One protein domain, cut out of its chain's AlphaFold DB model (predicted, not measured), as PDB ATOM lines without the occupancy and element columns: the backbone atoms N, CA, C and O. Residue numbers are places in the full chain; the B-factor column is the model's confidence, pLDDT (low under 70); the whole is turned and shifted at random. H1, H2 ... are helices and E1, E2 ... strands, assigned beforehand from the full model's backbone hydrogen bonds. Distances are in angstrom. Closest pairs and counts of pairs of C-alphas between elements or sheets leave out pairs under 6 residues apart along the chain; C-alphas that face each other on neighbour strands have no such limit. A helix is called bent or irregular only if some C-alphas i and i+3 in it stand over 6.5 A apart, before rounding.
ATOM      1  N   GLU A   4     194.046 173.379 179.252       74.38
ATOM      2  CA  GLU A   4     193.535 172.893 180.541       74.38
ATOM      3  C   GLU A   4     194.455 173.184 181.730       74.38
ATOM      4  O   GLU A   4     193.968 173.410 182.835       74.38
ATOM      5  N   LEU A   5     195.774 173.182 181.529       72.00
ATOM      6  CA  LEU A   5     196.731 173.408 182.609       72.00
ATOM      7  C   LEU A   5     196.824 174.898 182.950       72.00
ATOM      8  O   LEU A   5     196.777 175.278 184.115       72.00
ATOM      9  N   ALA A   6     196.861 175.747 181.919       72.75
ATOM     10  CA  ALA A   6     196.783 177.195 182.080       72.75
ATOM     11  C   ALA A   6     195.459 177.618 182.739       72.75
ATOM     12  O   ALA A   6     195.443 178.509 183.587       72.75
ATOM     13  N   LYS A   7     194.355 176.938 182.399       76.25
ATOM     14  CA  LYS A   7     193.057 177.149 183.040       76.25
ATOM     15  C   LYS A   7     193.096 176.799 184.532       76.25
ATOM     16  O   LYS A   7     192.692 177.630 185.333       76.25
ATOM     17  N   GLN A   8     193.642 175.637 184.902       79.75
ATOM     18  CA  GLN A   8     193.780 175.235 186.310       79.75
ATOM     19  C   GLN A   8     194.627 176.218 187.120       79.75
ATOM     20  O   GLN A   8     194.237 176.578 188.223       79.75
ATOM     21  N   LEU A   9     195.746 176.698 186.568       78.94
ATOM     22  CA  LEU A   9     196.575 177.712 187.226       78.94
ATOM     23  C   LEU A   9     195.785 179.002 187.467       78.94
ATOM     24  O   LEU A   9     195.785 179.533 188.575       78.94
ATOM     25  N   LYS A  10     195.060 179.477 186.448       76.25
ATOM     26  CA  LYS A  10     194.207 180.665 186.564       76.25
ATOM     27  C   LYS A  10     193.102 180.479 187.610       76.25
ATOM     28  O   LYS A  10     192.861 181.391 188.393       76.25
ATOM     29  N   GLU A  11     192.445 179.320 187.634       77.56
ATOM     30  CA  GLU A  11     191.411 178.991 188.627       77.56
ATOM     31  C   GLU A  11     191.984 178.874 190.047       77.56
ATOM     32  O   GLU A  11     191.333 179.287 191.002       77.56
ATOM     33  N   ALA A  12     193.221 178.400 190.186       76.31
ATOM     34  CA  ALA A  12     193.940 178.304 191.455       76.31
ATOM     35  C   ALA A  12     194.541 179.642 191.938       76.31
ATOM     36  O   ALA A  12     195.250 179.672 192.943       76.31
ATOM     37  N   GLY A  13     194.268 180.757 191.250       72.50
ATOM     38  CA  GLY A  13     194.726 182.082 191.668       72.50
ATOM     39  C   GLY A  13     196.174 182.387 191.292       72.50
ATOM     40  O   GLY A  13     196.828 183.177 191.972       72.50
ATOM     41  N   TRP A  14     196.689 181.783 190.216       73.94
ATOM     42  CA  TRP A  14     197.959 182.188 189.618       73.94
ATOM     43  C   TRP A  14     197.849 183.627 189.101       73.94
ATOM     44  O   TRP A  14     197.411 183.884 187.977       73.94
ATOM     45  N   GLU A  15     198.217 184.591 189.937       65.19
ATOM     46  CA  GLU A  15     198.312 185.988 189.542       65.19
ATOM     47  C   GLU A  15     199.719 186.229 188.984       65.19
ATOM     48  O   GLU A  15     200.698 186.275 189.728       65.19
ATOM     49  N   THR A  30     205.237 181.219 181.045       80.00
ATOM     50  CA  THR A  30     206.467 180.560 180.584       80.00
ATOM     51  C   THR A  30     207.079 179.710 181.701       80.00
ATOM     52  O   THR A  30     206.762 179.891 182.875       80.00
ATOM     53  N   LEU A  31     207.971 178.774 181.354       78.75
ATOM     54  CA  LEU A  31     208.657 177.939 182.348       78.75
ATOM     55  C   LEU A  31     209.356 178.775 183.433       78.75
ATOM     56  O   LEU A  31     209.275 178.431 184.606       78.75
ATOM     57  N   SER A  32     210.016 179.870 183.045       81.12
ATOM     58  CA  SER A  32     210.692 180.759 183.996       81.12
ATOM     59  C   SER A  32     209.709 181.376 184.983       81.12
ATOM     60  O   SER A  32     209.936 181.282 186.182       81.12
ATOM     61  N   GLU A  33     208.574 181.893 184.505       81.19
ATOM     62  CA  GLU A  33     207.542 182.441 185.391       81.19
ATOM     63  C   GLU A  33     206.966 181.379 186.328       81.19
ATOM     64  O   GLU A  33     206.685 181.662 187.492       81.19
ATOM     65  N   LEU A  34     206.813 180.142 185.840       82.00
ATOM     66  CA  LEU A  34     206.347 179.036 186.665       82.00
ATOM     67  C   LEU A  34     207.301 178.732 187.825       82.00
ATOM     68  O   LEU A  34     206.868 178.493 188.952       82.00
ATOM     69  N   ILE A  35     208.601 178.742 187.541       83.81
ATOM     70  CA  ILE A  35     209.651 178.535 188.540       83.81
ATOM     71  C   ILE A  35     209.673 179.713 189.519       83.81
ATOM     72  O   ILE A  35     209.713 179.498 190.727       83.81
ATOM     73  N   GLU A  36     209.574 180.946 189.016       83.44
ATOM     74  CA  GLU A  36     209.547 182.154 189.843       83.44
ATOM     75  C   GLU A  36     208.357 182.178 190.805       83.44
ATOM     76  O   GLU A  36     208.539 182.507 191.976       83.44
ATOM     77  N   ALA A  37     207.158 181.773 190.374       79.62
ATOM     78  CA  ALA A  37     206.007 181.738 191.278       79.62
ATOM     79  C   ALA A  37     205.947 180.492 192.176       79.62
ATOM     80  O   ALA A  37     205.240 180.518 193.182       79.62
ATOM     81  N   CYS A  38     206.722 179.436 191.894       79.38
ATOM     82  CA  CYS A  38     207.053 178.432 192.917       79.38
ATOM     83  C   CYS A  38     207.977 179.006 194.008       79.38
ATOM     84  O   CYS A  38     208.017 178.475 195.120       79.38
ATOM     85  N   GLY A  39     208.700 180.087 193.700       80.50
ATOM     86  CA  GLY A  39     209.568 180.804 194.625       80.50
ATOM     87  C   GLY A  39     210.715 179.950 195.168       80.50
ATOM     88  O   GLY A  39     211.166 178.989 194.544       80.50
ATOM     89  N   GLU A  40     211.177 180.287 196.374       78.81
ATOM     90  CA  GLU A  40     212.268 179.571 197.060       78.81
ATOM     91  C   GLU A  40     211.916 178.124 197.437       78.81
ATOM     92  O   GLU A  40     212.809 177.312 197.685       78.81
ATOM     93  N   GLY A  41     210.623 177.779 197.429       77.12
ATOM     94  CA  GLY A  41     210.153 176.420 197.660       77.12
ATOM     95  C   GLY A  41     210.393 175.482 196.482       77.12
ATOM     96  O   GLY A  41     210.182 174.276 196.619       77.12
ATOM     97  N   PHE A  42     210.845 175.984 195.332       86.06
ATOM     98  CA  PHE A  42     211.220 175.162 194.191       86.06
ATOM     99  C   PHE A  42     212.553 174.444 194.440       86.06
ATOM    100  O   PHE A  42     213.606 175.065 194.566       86.06
ATOM    101  N   GLY A  43     212.516 173.114 194.522       86.62
ATOM    102  CA  GLY A  43     213.700 172.286 194.760       86.62
ATOM    103  C   GLY A  43     214.515 172.046 193.499       86.62
ATOM    104  O   GLY A  43     215.744 171.987 193.560       86.62
ATOM    105  N   GLY A  44     213.845 171.945 192.355       88.69
ATOM    106  CA  GLY A  44     214.505 171.804 191.072       88.69
ATOM    107  C   GLY A  44     213.647 171.106 190.033       88.69
ATOM    108  O   GLY A  44     212.522 170.673 190.288       88.69
ATOM    109  N   LEU A  45     214.231 171.013 188.844       89.25
ATOM    110  CA  LEU A  45     213.675 170.336 187.689       89.25
ATOM    111  C   LEU A  45     214.738 169.412 187.100       89.25
ATOM    112  O   LEU A  45     215.867 169.844 186.852       89.25
ATOM    113  N   LYS A  46     214.386 168.157 186.831       90.81
ATOM    114  CA  LYS A  46     215.297 167.179 186.235       90.81
ATOM    115  C   LYS A  46     214.584 166.346 185.189       90.81
ATOM    116  O   LYS A  46     213.504 165.834 185.434       90.81
ATOM    117  N   LEU A  47     215.224 166.159 184.042       90.81
ATOM    118  CA  LEU A  47     214.776 165.193 183.048       90.81
ATOM    119  C   LEU A  47     215.242 163.786 183.458       90.81
ATOM    120  O   LEU A  47     216.440 163.542 183.618       90.81
ATOM    121  N   HIS A  48     214.302 162.864 183.629       87.69
ATOM    122  CA  HIS A  48     214.516 161.469 183.977       87.69
ATOM    123  C   HIS A  48     213.669 160.572 183.066       87.69
ATOM    124  O   HIS A  48     212.452 160.686 183.056       87.69
ATOM    125  N   LEU A  49     214.316 159.683 182.302       85.00
ATOM    126  CA  LEU A  49     213.648 158.738 181.386       85.00
ATOM    127  C   LEU A  49     212.602 159.404 180.466       85.00
ATOM    128  O   LEU A  49     211.484 158.924 180.346       85.00
ATOM    129  N   GLU A  50     212.977 160.518 179.825       88.50
ATOM    130  CA  GLU A  50     212.108 161.300 178.919       88.50
ATOM    131  C   GLU A  50     210.954 162.055 179.612       88.50
ATOM    132  O   GLU A  50     210.140 162.699 178.947       88.50
ATOM    133  N   GLU A  51     210.920 162.054 180.945       91.06
ATOM    134  CA  GLU A  51     209.952 162.789 181.753       91.06
ATOM    135  C   GLU A  51     210.647 163.842 182.620       91.06
ATOM    136  O   GLU A  51     211.725 163.644 183.167       91.06
ATOM    137  N   TRP A  52     210.032 165.005 182.733       92.12
ATOM    138  CA  TRP A  52     210.456 166.099 183.583       92.12
ATOM    139  C   TRP A  52     209.891 165.917 184.982       92.12
ATOM    140  O   TRP A  52     208.679 165.951 185.179       92.12
ATOM    141  N   ASP A  53     210.790 165.747 185.938       91.12
ATOM    142  CA  ASP A  53     210.506 165.652 187.357       91.12
ATOM    143  C   ASP A  53     210.756 167.012 188.010       91.12
ATOM    144  O   ASP A  53     211.873 167.536 187.961       91.12
ATOM    145  N   ALA A  54     209.709 167.609 188.569       90.81
ATOM    146  CA  ALA A  54     209.778 168.844 189.334       90.81
ATOM    147  C   ALA A  54     209.471 168.529 190.796       90.81
ATOM    148  O   ALA A  54     208.479 167.860 191.086       90.81
ATOM    149  N   TRP A  55     210.280 169.035 191.723       90.19
ATOM    150  CA  TRP A  55     210.072 168.820 193.156       90.19
ATOM    151  C   TRP A  55     210.267 170.101 193.954       90.19
ATOM    152  O   TRP A  55     210.942 171.039 193.526       90.19
ATOM    153  N   SER A  56     209.657 170.137 195.135       86.88
ATOM    154  CA  SER A  56     209.795 171.240 196.079       86.88
ATOM    155  C   SER A  56     210.902 170.962 197.097       86.88
ATOM    156  O   SER A  56     211.060 169.834 197.559       86.88
ATOM    157  N   LYS A  57     211.650 172.001 197.477       84.06
ATOM    158  CA  LYS A  57     212.630 171.940 198.568       84.06
ATOM    159  C   LYS A  57     211.946 171.869 199.934       84.06
ATOM    160  O   LYS A  57     212.376 171.111 200.793       84.06
ATOM    161  N   ASP A  58     210.865 172.627 200.115       80.25
ATOM    162  CA  ASP A  58     210.063 172.637 201.346       80.25
ATOM    163  C   ASP A  58     209.259 171.351 201.547       80.25
ATOM    164  O   ASP A  58     208.913 170.979 202.669       80.25
ATOM    165  N   ARG A  59     208.925 170.668 200.451       78.00
ATOM    166  CA  ARG A  59     208.198 169.401 200.477       78.00
ATOM    167  C   ARG A  59     208.928 168.384 199.611       78.00
ATOM    168  O   ARG A  59     208.498 168.120 198.496       78.00
ATOM    169  N   GLU A  60     209.985 167.778 200.150       70.50
ATOM    170  CA  GLU A  60     210.772 166.739 199.454       70.50
ATOM    171  C   GLU A  60     209.924 165.549 198.971       70.50
ATOM    172  O   GLU A  60     210.263 164.896 197.991       70.50
ATOM    173  N   THR A  61     208.784 165.277 199.615       79.06
ATOM    174  CA  THR A  61     207.831 164.242 199.176       79.06
ATOM    175  C   THR A  61     206.908 164.695 198.041       79.06
ATOM    176  O   THR A  61     206.177 163.885 197.469       79.06
ATOM    177  N   LEU A  62     206.910 165.986 197.708       83.00
ATOM    178  CA  LEU A  62     206.084 166.595 196.679       83.00
ATOM    179  C   LEU A  62     206.924 166.755 195.410       83.00
ATOM    180  O   LEU A  62     207.481 167.813 195.118       83.00
ATOM    181  N   ALA A  63     206.981 165.654 194.667       85.06
ATOM    182  CA  ALA A  63     207.513 165.576 193.317       85.06
ATOM    183  C   ALA A  63     206.374 165.323 192.316       85.06
ATOM    184  O   ALA A  63     205.341 164.711 192.641       85.06
ATOM    185  N   VAL A  64     206.531 165.826 191.098       89.06
ATOM    186  CA  VAL A  64     205.599 165.616 189.993       89.06
ATOM    187  C   VAL A  64     206.362 165.364 188.708       89.06
ATOM    188  O   VAL A  64     207.291 166.084 188.362       89.06
ATOM    189  N   GLN A  65     205.900 164.361 187.972       89.81
ATOM    190  CA  GLN A  65     206.473 163.982 186.691       89.81
ATOM    191  C   GLN A  65     205.534 164.380 185.555       89.81
ATOM    192  O   GLN A  65     204.307 164.233 185.647       89.81
ATOM    193  N   HIS A  66     206.108 164.922 184.484       89.06
ATOM    194  CA  HIS A  66     205.375 165.240 183.268       89.06
ATOM    195  C   HIS A  66     206.232 165.175 182.013       89.06
ATOM    196  O   HIS A  66     207.443 165.279 182.058       89.06
ATOM    197  N   LYS A  67     205.596 165.112 180.845       88.62
ATOM    198  CA  LYS A  67     206.305 165.099 179.556       88.62
ATOM    199  C   LYS A  67     206.974 166.420 179.179       88.62
ATOM    200  O   LYS A  67     207.841 166.430 178.312       88.62
ATOM    201  N   THR A  68     206.564 167.532 179.781       87.50
ATOM    202  CA  THR A  68     207.134 168.854 179.498       87.50
ATOM    203  C   THR A  68     207.543 169.532 180.796       87.50
ATOM    204  O   THR A  68     206.876 169.329 181.818       87.50
ATOM    205  N   PRO A  69     208.624 170.329 180.772       86.94
ATOM    206  CA  PRO A  69     209.101 170.999 181.970       86.94
ATOM    207  C   PRO A  69     208.047 171.979 182.495       86.94
ATOM    208  O   PRO A  69     207.786 172.038 183.692       86.94
ATOM    209  N   GLU A  70     207.352 172.661 181.588       87.06
ATOM    210  CA  GLU A  70     206.208 173.521 181.863       87.06
ATOM    211  C   GLU A  70     205.098 172.830 182.657       87.06
ATOM    212  O   GLU A  70     204.648 173.338 183.681       87.06
ATOM    213  N   GLU A  71     204.638 171.670 182.188       87.19
ATOM    214  CA  GLU A  71     203.557 170.953 182.861       87.19
ATOM    215  C   GLU A  71     204.010 170.385 184.212       87.19
ATOM    216  O   GLU A  71     203.207 170.341 185.144       87.19
ATOM    217  N   ALA A  72     205.279 169.983 184.338       89.38
ATOM    218  CA  ALA A  72     205.837 169.515 185.600       89.38
ATOM    219  C   ALA A  72     205.836 170.637 186.649       89.38
ATOM    220  O   ALA A  72     205.239 170.480 187.711       89.38
ATOM    221  N   VAL A  73     206.403 171.808 186.340       88.12
ATOM    222  CA  VAL A  73     206.456 172.925 187.299       88.12
ATOM    223  C   VAL A  73     205.060 173.468 187.616       88.12
ATOM    224  O   VAL A  73     204.745 173.723 188.774       88.12
ATOM    225  N   ALA A  74     204.171 173.572 186.630       85.94
ATOM    226  CA  ALA A  74     202.802 174.015 186.880       85.94
ATOM    227  C   ALA A  74     202.015 173.045 187.774       85.94
ATOM    228  O   ALA A  74     201.309 173.484 188.679       85.94
ATOM    229  N   LYS A  75     202.153 171.725 187.578       87.12
ATOM    230  CA  LYS A  75     201.552 170.741 188.493       87.12
ATOM    231  C   LYS A  75     202.166 170.798 189.886       87.12
ATOM    232  O   LYS A  75     201.455 170.572 190.864       87.12
ATOM    233  N   LEU A  76     203.465 171.076 189.979       88.50
ATOM    234  CA  LEU A  76     204.155 171.224 191.254       88.50
ATOM    235  C   LEU A  76     203.562 172.403 192.016       88.50
ATOM    236  O   LEU A  76     203.179 172.257 193.174       88.50
ATOM    237  N   TRP A  77     203.434 173.542 191.338       87.25
ATOM    238  CA  TRP A  77     202.827 174.730 191.904       87.25
ATOM    239  C   TRP A  77     201.382 174.497 192.319       87.25
ATOM    240  O   TRP A  77     201.030 174.837 193.445       87.25
ATOM    241  N   LEU A  78     200.573 173.859 191.459       85.06
ATOM    242  CA  LEU A  78     199.193 173.506 191.793       85.06
ATOM    243  C   LEU A  78     199.167 172.729 193.102       85.06
ATOM    244  O   LEU A  78     198.536 173.186 194.036       85.06
ATOM    245  N   LYS A  79     199.956 171.657 193.241       85.69
ATOM    246  CA  LYS A  79     200.053 170.882 194.489       85.69
ATOM    247  C   LYS A  79     200.599 171.668 195.693       85.69
ATOM    248  O   LYS A  79     200.283 171.342 196.842       85.69
ATOM    249  N   LEU A  80     201.467 172.655 195.473       81.75
ATOM    250  CA  LEU A  80     201.965 173.530 196.540       81.75
ATOM    251  C   LEU A  80     200.855 174.452 197.057       81.75
ATOM    252  O   LEU A  80     200.716 174.590 198.278       81.75
ATOM    253  N   HIS A  81     200.060 174.996 196.133       78.00
ATOM    254  CA  HIS A  81     198.929 175.894 196.364       78.00
ATOM    255  C   HIS A  81     197.597 175.171 196.620       78.00
ATOM    256  O   HIS A  81     196.655 175.794 197.093       78.00
ATOM    257  N   GLU A  82     197.529 173.849 196.446       76.06
ATOM    258  CA  GLU A  82     196.377 172.992 196.775       76.06
ATOM    259  C   GLU A  82     196.197 172.807 198.297       76.06
ATOM    260  O   GLU A  82     195.541 171.871 198.751       76.06
ATOM    261  N   LYS A  83     196.798 173.675 199.126       52.09
ATOM    262  CA  LYS A  83     196.540 173.704 200.567       52.09
ATOM    263  C   LYS A  83     195.415 174.690 200.893       52.09
ATOM    264  O   LYS A  83     195.681 175.848 201.207       52.09
TER     265      LYS A  83
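Overview. This is residues 4 to 15 and 30 to 83 of the 84 residues of an uncharacterized protein of viral metagenome (UniProt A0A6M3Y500). A small antiparallel sheet of three strands has H3 and H2 over one face and its other face bare. H3 is in the middle, between the sheet and H1, which packs on H3 away from the strands. The 66 printed residues hold H1, H2, E1, E2, E3 and H3 in that order, a mixed class of helices and strands, with sheet order E1, E2, E3. The whole is compact, with a radius of gyration of the C-alphas of 10.8 A and spans of 31 by 24 by 19 A.

Along the chain. H1, residues 4 to 11, begins at C-alpha 4 (193.535, 172.893, 180.541) and is 10.3 A long. H2, residues 31 to 41, is 15.5 A long and irregular, with C-alphas 37 and 40 8.8 A apart. E1 is residues 42 to 48, 17.4 A; E2 is 51 to 56, 16.6 A; E3 is 63 to 66, 10.3 A. H3, residues 69 to 81, is 18.3 A long and ends at C-alpha 81 (198.929, 175.894, 196.364).

Arrangement. E1, E2 and E3 form a meander, each strand the antiparallel neighbour of the one before, in two hairpins. N 46 and O 53 are 2.8 A apart between E1 and E2, and N 52 and O 66 2.7 A between E2 and E3, within hydrogen-bond range. H3 and H2 are on the same face, two layers with the sheet. H3 lies over E2 and E3 at a height over the sheet of 6.7 A; H2 lies over E1 at 8.5 A. H2 and H3 touch, closest at the C-alphas of Leu 31 and Glu 70, 5.1 A. H1 touches H3, closest at the C-alphas of Leu 9 and Leu 78, 6.7 A, and is apart from the strands. Every O i to N i+4 pair is within hydrogen-bond range in H1 and H3, and 5 of 7 in H2.

Size, cuts and confidence. Residues 16 to 29 are not printed, and C-alphas 15 and 30 are 13.3 A apart across the cut. Of the links printed whole, none is long. Residues 15 and 83 have pLDDT under 70.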